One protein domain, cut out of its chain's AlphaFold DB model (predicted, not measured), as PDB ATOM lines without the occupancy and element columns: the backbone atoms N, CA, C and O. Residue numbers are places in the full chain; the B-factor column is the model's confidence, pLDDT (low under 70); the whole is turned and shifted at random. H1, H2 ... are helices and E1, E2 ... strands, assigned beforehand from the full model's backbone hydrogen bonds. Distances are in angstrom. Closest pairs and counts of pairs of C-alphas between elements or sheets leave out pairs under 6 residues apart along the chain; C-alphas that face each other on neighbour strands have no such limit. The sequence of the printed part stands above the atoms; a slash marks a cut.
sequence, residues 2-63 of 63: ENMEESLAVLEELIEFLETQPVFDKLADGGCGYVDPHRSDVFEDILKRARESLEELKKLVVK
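What this domain is: This is residues 2 to 63 of the 63 residues of an uncharacterized protein of Thermodesulforhabdus norvegica (UniProt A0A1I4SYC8). Two long helices, H1 and H2, lie side by side and run opposite ways; beyond one end of the pair, the stretch between them reaches out as a narrow looped arm holding the short strands E1 and E2. The 62 printed residues, mostly helix by class, have the order H1, E1, E2, H2. The whole is only just loose, close to extended, with a radius of gyration of the C-alphas of 15.7 A and spans of 55 by 17 by 10 A.

How they stand to each other: H1, residues 2 to 20, and H2, residues 41 to 61, touch at a shallow tilt of 25 degrees; their closest C-alphas, of Ile 15 and Leu 47, are 6.9 A apart. In both, every O i to N i+4 pair is within hydrogen-bond range. E1, residues 26 to 28, and E2, residues 36 to 38, meet only at a point, where C-alphas 26 and 38 face each other at 5.6 A. H1 and E2 are apart, as are E1 and H2.

Where its parts are: H1 begins at C-alpha 2 (188.611, 157.425, 142.377) and is 27.2 A long. E1 and E2 are each 5.8 A long. H2, 30.6 A, ends at C-alpha 61 (192.711, 162.154, 133.727).

The domain as a whole: The farthest C-alphas, of Cys 32 and Lys 63, are 55.1 A apart. The printed part has no cut and no long link. The model's pLDDT is under 70 at residues 2, 22 to 38 and 62 to 63.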
ATOM      1  N   GLU A   2     189.891 157.082 141.710       65.62
ATOM      2  CA  GLU A   2     188.611 157.425 142.377       65.62
ATOM      3  C   GLU A   2     188.585 158.831 143.010       65.62
ATOM      4  O   GLU A   2     187.792 159.668 142.601       65.62
ATOM      5  N   ASN A   3     189.537 159.156 143.897       83.06
ATOM      6  CA  ASN A   3     189.567 160.478 144.544       83.06
ATOM      7  C   ASN A   3     189.761 161.657 143.571       83.06
ATOM      8  O   ASN A   3     189.422 162.788 143.909       83.06
ATOM      9  N   MET A   4     190.365 161.428 142.399       88.88
ATOM     10  CA  MET A   4     190.599 162.483 141.407       88.88
ATOM     11  C   MET A   4     189.343 162.726 140.573       88.88
ATOM     12  O   MET A   4     188.986 163.875 140.350       88.88
ATOM     13  N   GLU A   5     188.661 161.662 140.149       88.56
ATOM     14  CA  GLU A   5     187.381 161.767 139.439       88.56
ATOM     15  C   GLU A   5     186.319 162.426 140.322       88.56
ATOM     16  O   GLU A   5     185.656 163.362 139.882       88.56
ATOM     17  N   GLU A   6     186.240 162.027 141.595       91.12
ATOM     18  CA  GLU A   6     185.366 162.665 142.583       91.12
ATOM     19  C   GLU A   6     185.718 164.148 142.777       91.12
ATOM     20  O   GLU A   6     184.837 165.004 142.762       91.12
ATOM     21  N   SER A   7     187.009 164.486 142.876       92.81
ATOM     22  CA  SER A   7     187.440 165.887 142.986       92.81
ATOM     23  C   SER A   7     187.048 166.715 141.757       92.81
ATOM     24  O   SER A   7     186.632 167.862 141.902       92.81
ATOM     25  N   LEU A   8     187.166 166.156 140.547       94.38
ATOM     26  CA  LEU A   8     186.770 166.839 139.312       94.38
ATOM     27  C   LEU A   8     185.252 167.044 139.243       94.38
ATOM     28  O   LEU A   8     184.821 168.116 138.826       94.38
ATOM     29  N   ALA A   9     184.464 166.061 139.686       93.88
ATOM     30  CA  ALA A   9     183.009 166.168 139.756       93.88
ATOM     31  C   ALA A   9     182.567 167.264 140.739       93.88
ATOM     32  O   ALA A   9     181.782 168.135 140.380       93.88
ATOM     33  N   VAL A  10     183.146 167.303 141.943       95.81
ATOM     34  CA  VAL A  10     182.843 168.351 142.936       95.81
ATOM     35  C   VAL A  10     183.214 169.745 142.420       95.81
ATOM     36  O   VAL A  10     182.496 170.716 142.663       95.81
ATOM     37  N   LEU A  11     184.332 169.871 141.699       95.75
ATOM     38  CA  LEU A  11     184.717 171.140 141.078       95.75
ATOM     39  C   LEU A  11     183.748 171.549 139.966       95.75
ATOM     40  O   LEU A  11     183.428 172.729 139.861       95.75
ATOM     41  N   GLU A  12     183.262 170.606 139.161       96.25
ATOM     42  CA  GLU A  12     182.243 170.873 138.144       96.25
ATOM     43  C   GLU A  12     180.950 171.401 138.766       96.25
ATOM     44  O   GLU A  12     180.492 172.482 138.390       96.25
ATOM     45  N   GLU A  13     180.430 170.699 139.775       96.19
ATOM     46  CA  GLU A  13     179.231 171.099 140.518       96.19
ATOM     47  C   GLU A  13     179.382 172.501 141.123       96.19
ATOM     48  O   GLU A  13     178.459 173.318 141.070       96.19
ATOM     49  N   LEU A  14     180.564 172.820 141.658       94.31
ATOM     50  CA  LEU A  14     180.850 174.148 142.190       94.31
ATOM     51  C   LEU A  14     180.798 175.224 141.099       94.31
ATOM     52  O   LEU A  14     180.154 176.250 141.306       94.31
ATOM     53  N   ILE A  15     181.462 175.035 139.954       94.31
ATOM     54  CA  ILE A  15     181.468 176.061 138.896       94.31
ATOM     55  C   ILE A  15     180.053 176.218 138.308       94.31
ATOM     56  O   ILE A  15     179.621 177.343 138.069       94.31
ATOM     57  N   GLU A  16     179.284 175.138 138.143       93.88
ATOM     58  CA  GLU A  16     177.869 175.202 137.735       93.88
ATOM     59  C   GLU A  16     176.993 175.971 138.730       93.88
ATOM     60  O   GLU A  16     176.184 176.819 138.336       93.88
ATOM     61  N   PHE A  17     177.172 175.729 140.029       91.31
ATOM     62  CA  PHE A  17     176.492 176.501 141.062       91.31
ATOM     63  C   PHE A  17     176.841 177.989 140.943       91.31
ATOM     64  O   PHE A  17     175.952 178.839 140.923       91.31
ATOM     65  N   LEU A  18     178.126 178.318 140.809       89.06
ATOM     66  CA  LEU A  18     178.573 179.704 140.695       89.06
ATOM     67  C   LEU A  18     178.072 180.386 139.421       89.06
ATOM     68  O   LEU A  18     177.805 181.579 139.464       89.06
ATOM     69  N   GLU A  19     177.911 179.662 138.314       87.06
ATOM     70  CA  GLU A  19     177.366 180.206 137.069       87.06
ATOM     71  C   GLU A  19     175.865 180.471 137.143       87.06
ATOM     72  O   GLU A  19     175.403 181.483 136.620       87.06
ATOM     73  N   THR A  20     175.105 179.621 137.831       84.12
ATOM     74  CA  THR A  20     173.636 179.700 137.865       84.12
ATOM     75  C   THR A  20     173.083 180.566 138.993       84.12
ATOM     76  O   THR A  20     171.942 181.021 138.908       84.12
ATOM     77  N   GLN A  21     173.863 180.806 140.051       78.38
ATOM     78  CA  GLN A  21     173.357 181.448 141.262       78.38
ATOM     79  C   GLN A  21     173.724 182.935 141.366       78.38
ATOM     80  O   GLN A  21     174.900 183.281 141.255       78.38
ATOM     81  N   PRO A  22     172.780 183.826 141.709       65.06
ATOM     82  CA  PRO A  22     173.022 185.269 141.873       65.06
ATOM     83  C   PRO A  22     173.841 185.641 143.136       65.06
ATOM     84  O   PRO A  22     173.832 186.769 143.618       65.06
ATOM     85  N   VAL A  23     174.546 184.677 143.740       63.09
ATOM     86  CA  VAL A  23     175.149 184.777 145.086       63.09
ATOM     87  C   VAL A  23     176.327 185.764 145.140       63.09
ATOM     88  O   VAL A  23     176.688 186.226 146.221       63.09
ATOM     89  N   PHE A  24     176.899 186.122 143.988       60.34
ATOM     90  CA  PHE A  24     178.058 187.019 143.869       60.34
ATOM     91  C   PHE A  24     177.752 188.306 143.098       60.34
ATOM     92  O   PHE A  24     178.665 188.996 142.636       60.34
ATOM     93  N   ASP A  25     176.472 188.638 142.972       61.38
ATOM     94  CA  ASP A  25     176.044 189.833 142.263       61.38
ATOM     95  C   ASP A  25     176.384 191.082 143.073       61.38
ATOM     96  O   ASP A  25     176.167 191.163 144.287       61.38
ATOM     97  N   LYS A  26     176.916 192.099 142.395       55.59
ATOM     98  CA  LYS A  26     176.960 193.435 142.978       55.59
ATOM     99  C   LYS A  26     175.543 193.990 142.933       55.59
ATOM    100  O   LYS A  26     174.941 194.060 141.868       55.59
ATOM    101  N   LEU A  27     175.037 194.442 144.078       55.91
ATOM    102  CA  LEU A  27     173.869 195.316 144.104       55.91
ATOM    103  C   LEU A  27     174.290 196.654 143.486       55.91
ATOM    104  O   LEU A  27     174.941 197.468 144.143       55.91
ATOM    105  N   ALA A  28     173.987 196.863 142.209       54.06
ATOM    106  CA  ALA A  28     174.023 198.194 141.628       54.06
ATOM    107  C   ALA A  28     172.692 198.888 141.947       54.06
ATOM    108  O   ALA A  28     171.627 198.301 141.745       54.06
ATOM    109  N   ASP A  29     172.750 200.126 142.445       48.34
ATOM    110  CA  ASP A  29     171.574 200.990 142.595       48.34
ATOM    111  C   ASP A  29     171.017 201.310 141.196       48.34
ATOM    112  O   ASP A  29     171.363 202.314 140.570       48.34
ATOM    113  N   GLY A  30     170.157 200.439 140.672       52.22
ATOM    114  CA  GLY A  30     169.251 200.810 139.600       52.22
ATOM    115  C   GLY A  30     168.187 201.714 140.211       52.22
ATOM    116  O   GLY A  30     167.476 201.330 141.141       52.22
ATOM    117  N   GLY A  31     168.130 202.968 139.760       58.72
ATOM    118  CA  GLY A  31     167.210 203.968 140.308       58.72
ATOM    119  C   GLY A  31     165.758 203.472 140.449       58.72
ATOM    120  O   GLY A  31     165.337 202.531 139.785       58.72
ATOM    121  N   CYS A  32     164.986 204.122 141.330       55.16
ATOM    122  CA  CYS A  32     163.563 203.861 141.615       55.16
ATOM    123  C   CYS A  32     163.107 202.386 141.497       55.16
ATOM    124  O   CYS A  32     162.098 202.091 140.861       55.16
ATOM    125  N   GLY A  33     163.803 201.472 142.180       56.25
ATOM    126  CA  GLY A  33     163.208 200.211 142.637       56.25
ATOM    127  C   GLY A  33     163.604 198.937 141.893       56.25
ATOM    128  O   GLY A  33     163.030 197.894 142.200       56.25
ATOM    129  N   TYR A  34     164.577 198.981 140.982       53.53
ATOM    130  CA  TYR A  34     165.108 197.777 140.340       53.53
ATOM    131  C   TYR A  34     166.585 197.600 140.677       53.53
ATOM    132  O   TYR A  34     167.421 198.396 140.277       53.53
ATOM    133  N   VAL A  35     166.904 196.538 141.412       55.31
ATOM    134  CA  VAL A  35     168.280 196.052 141.538       55.31
ATOM    135  C   VAL A  35     168.572 195.245 140.280       55.31
ATOM    136  O   VAL A  35     167.844 194.292 140.005       55.31
ATOM    137  N   ASP A  36     169.604 195.623 139.529       56.59
ATOM    138  CA  ASP A  36     170.140 194.766 138.471       56.59
ATOM    139  C   ASP A  36     171.219 193.856 139.081       56.59
ATOM    140  O   ASP A  36     172.264 194.362 139.511       56.59
ATOM    141  N   PRO A  37     170.965 192.541 139.207       59.38
ATOM    142  CA  PRO A  37     171.990 191.589 139.594       59.38
ATOM    143  C   PRO A  37     173.052 191.495 138.492       59.38
ATOM    144  O   PRO A  37     172.891 190.777 137.507       59.38
ATOM    145  N   HIS A  38     174.159 192.220 138.661       69.06
ATOM    146  CA  HIS A  38     175.301 192.132 137.756       69.06
ATOM    147  C   HIS A  38     176.543 191.634 138.498       69.06
ATOM    148  O   HIS A  38     177.047 192.267 139.436       69.06
ATOM    149  N   ARG A  39     177.071 190.488 138.062       75.44
ATOM    150  CA  ARG A  39     178.388 190.001 138.484       75.44
ATOM    151  C   ARG A  39     179.462 190.883 137.878       75.44
ATOM    152  O   ARG A  39     179.347 191.322 136.743       75.44
ATOM    153  N   SER A  40     180.528 191.151 138.626       81.38
ATOM    154  CA  SER A  40     181.642 191.922 138.067       81.38
ATOM    155  C   SER A  40     182.337 191.163 136.939       81.38
ATOM    156  O   SER A  40     182.591 189.972 137.109       81.38
ATOM    157  N   ASP A  41     182.798 191.872 135.908       84.38
ATOM    158  CA  ASP A  41     183.608 191.313 134.811       84.38
ATOM    159  C   ASP A  41     184.770 190.433 135.303       84.38
ATOM    160  O   ASP A  41     185.019 189.356 134.778       84.38
ATOM    161  N   VAL A  42     185.444 190.845 136.386       88.00
ATOM    162  CA  VAL A  42     186.549 190.077 136.992       88.00
ATOM    163  C   VAL A  42     186.100 188.693 137.473       88.00
ATOM    164  O   VAL A  42     186.861 187.732 137.389       88.00
ATOM    165  N   PHE A  43     184.882 188.586 138.005       86.88
ATOM    166  CA  PHE A  43     184.325 187.322 138.481       86.88
ATOM    167  C   PHE A  43     183.957 186.413 137.305       86.88
ATOM    168  O   PHE A  43     184.337 185.244 137.311       86.88
ATOM    169  N   GLU A  44     183.322 186.964 136.269       88.12
ATOM    170  CA  GLU A  44     183.031 186.248 135.017       88.12
ATOM    171  C   GLU A  44     184.313 185.719 134.353       88.12
ATOM    172  O   GLU A  44     184.403 184.543 133.993       88.12
ATOM    173  N   ASP A  45     185.366 186.538 134.294       93.12
ATOM    174  CA  ASP A  45     186.674 186.142 133.759       93.12
ATOM    175  C   ASP A  45     187.349 185.030 134.579       93.12
ATOM    176  O   ASP A  45     188.099 184.207 134.043       93.12
ATOM    177  N   ILE A  46     187.144 185.006 135.898       93.81
ATOM    178  CA  ILE A  46     187.640 183.925 136.759       93.81
ATOM    179  C   ILE A  46     186.839 182.644 136.512       93.81
ATOM    180  O   ILE A  46     187.458 181.595 136.333       93.81
ATOM    181  N   LEU A  47     185.504 182.716 136.455       93.75
ATOM    182  CA  LEU A  47     184.647 181.553 136.201       93.75
ATOM    183  C   LEU A  47     184.956 180.903 134.857       93.75
ATOM    184  O   LEU A  47     185.161 179.690 134.791       93.75
ATOM    185  N   LYS A  48     185.099 181.712 133.805       94.88
ATOM    186  CA  LYS A  48     185.473 181.225 132.478       94.88
ATOM    187  C   LYS A  48     186.802 180.467 132.501       94.88
ATOM    188  O   LYS A  48     186.880 179.347 132.002       94.88
ATOM    189  N   ARG A  49     187.842 181.035 133.119       97.44
ATOM    190  CA  ARG A  49     189.157 180.374 133.214       97.44
ATOM    191  C   ARG A  49     189.119 179.108 134.066       97.44
ATOM    192  O   ARG A  49     189.833 178.152 133.762       97.44
ATOM    193  N   ALA A  50     188.306 179.087 135.122       96.75
ATOM    194  CA  ALA A  50     188.116 177.898 135.948       96.75
ATOM    195  C   ALA A  50     187.479 176.756 135.139       96.75
ATOM    196  O   ALA A  50     187.983 175.634 135.174       96.75
ATOM    197  N   ARG A  51     186.440 177.060 134.349       97.25
ATOM    198  CA  ARG A  51     185.772 176.124 133.428       97.25
ATOM    199  C   ARG A  51     186.757 175.535 132.419       97.25
ATOM    200  O   ARG A  51     186.863 174.319 132.296       97.25
ATOM    201  N   GLU A  52     187.512 176.393 131.736       97.25
ATOM    202  CA  GLU A  52     188.522 175.976 130.753       97.25
ATOM    203  C   GLU A  52     189.579 175.055 131.385       97.25
ATOM    204  O   GLU A  52     189.872 173.986 130.848       97.25
ATOM    205  N   SER A  53     190.088 175.419 132.566       96.88
ATOM    206  CA  SER A  53     191.098 174.626 133.282       96.88
ATOM    207  C   SER A  53     190.566 173.258 133.724       96.88
ATOM    208  O   SER A  53     191.286 172.262 133.650       96.88
ATOM    209  N   LEU A  54     189.308 173.180 134.171       95.94
ATOM    210  CA  LEU A  54     188.681 171.917 134.565       95.94
ATOM    211  C   LEU A  54     188.557 170.958 133.373       95.94
ATOM    212  O   LEU A  54     188.886 169.777 133.491       95.94
ATOM    213  N   GLU A  55     188.149 171.466 132.212       94.75
ATOM    214  CA  GLU A  55     188.037 170.674 130.985       94.75
ATOM    215  C   GLU A  55     189.396 170.170 130.481       94.75
ATOM    216  O   GLU A  55     189.506 169.054 129.967       94.75
ATOM    217  N   GLU A  56     190.460 170.957 130.642       95.12
ATOM    218  CA  GLU A  56     191.825 170.497 130.375       95.12
ATOM    219  C   GLU A  56     192.251 169.379 131.332       95.12
ATOM    220  O   GLU A  56     192.777 168.357 130.884       95.12
ATOM    221  N   LEU A  57     191.975 169.523 132.630       92.88
ATOM    222  CA  LEU A  57     192.295 168.504 133.632       92.88
ATOM    223  C   LEU A  57     191.547 167.191 133.379       92.88
ATOM    224  O   LEU A  57     192.167 166.126 133.405       92.88
ATOM    225  N   LYS A  58     190.251 167.243 133.051       92.00
ATOM    226  CA  LYS A  58     189.464 166.051 132.697       92.00
ATOM    227  C   LYS A  58     190.085 165.282 131.528       92.00
ATOM    228  O   LYS A  58     190.234 164.066 131.611       92.00
ATOM    229  N   LYS A  59     190.536 165.969 130.472       91.62
ATOM    230  CA  LYS A  59     191.208 165.333 129.316       91.62
ATOM    231  C   LYS A  59     192.521 164.638 129.683       91.62
ATOM    232  O   LYS A  59     192.932 163.710 128.989       91.62
ATOM    233  N   LEU A  60     193.209 165.107 130.723       87.62
ATOM    234  CA  LEU A  60     194.453 164.503 131.206       87.62
ATOM    235  C   LEU A  60     194.205 163.278 132.092       87.62
ATOM    236  O   LEU A  60     195.049 162.386 132.116       87.62
ATOM    237  N   VAL A  61     193.078 163.245 132.809       81.06
ATOM    238  CA  VAL A  61     192.711 162.154 133.727       81.06
ATOM    239  C   VAL A  61     191.985 161.017 133.007       81.06
ATOM    240  O   VAL A  61     192.262 159.859 133.298       81.06
ATOM    241  N   VAL A  62     191.125 161.316 132.028       66.69
ATOM    242  CA  VAL A  62     190.357 160.321 131.244       66.69
ATOM    243  C   VAL A  62     191.193 159.744 130.079       66.69
ATOM    244  O   VAL A  62     190.667 159.382 129.030       66.69
ATOM    245  N   LYS A  63     192.521 159.708 130.223       54.00
ATOM    246  CA  LYS A  63     193.453 159.271 129.174       54.00
ATOM    247  C   LYS A  63     193.695 157.767 129.176       54.00
ATOM    248  O   LYS A  63     193.865 157.200 130.276       54.00
TER     249      LYS A  63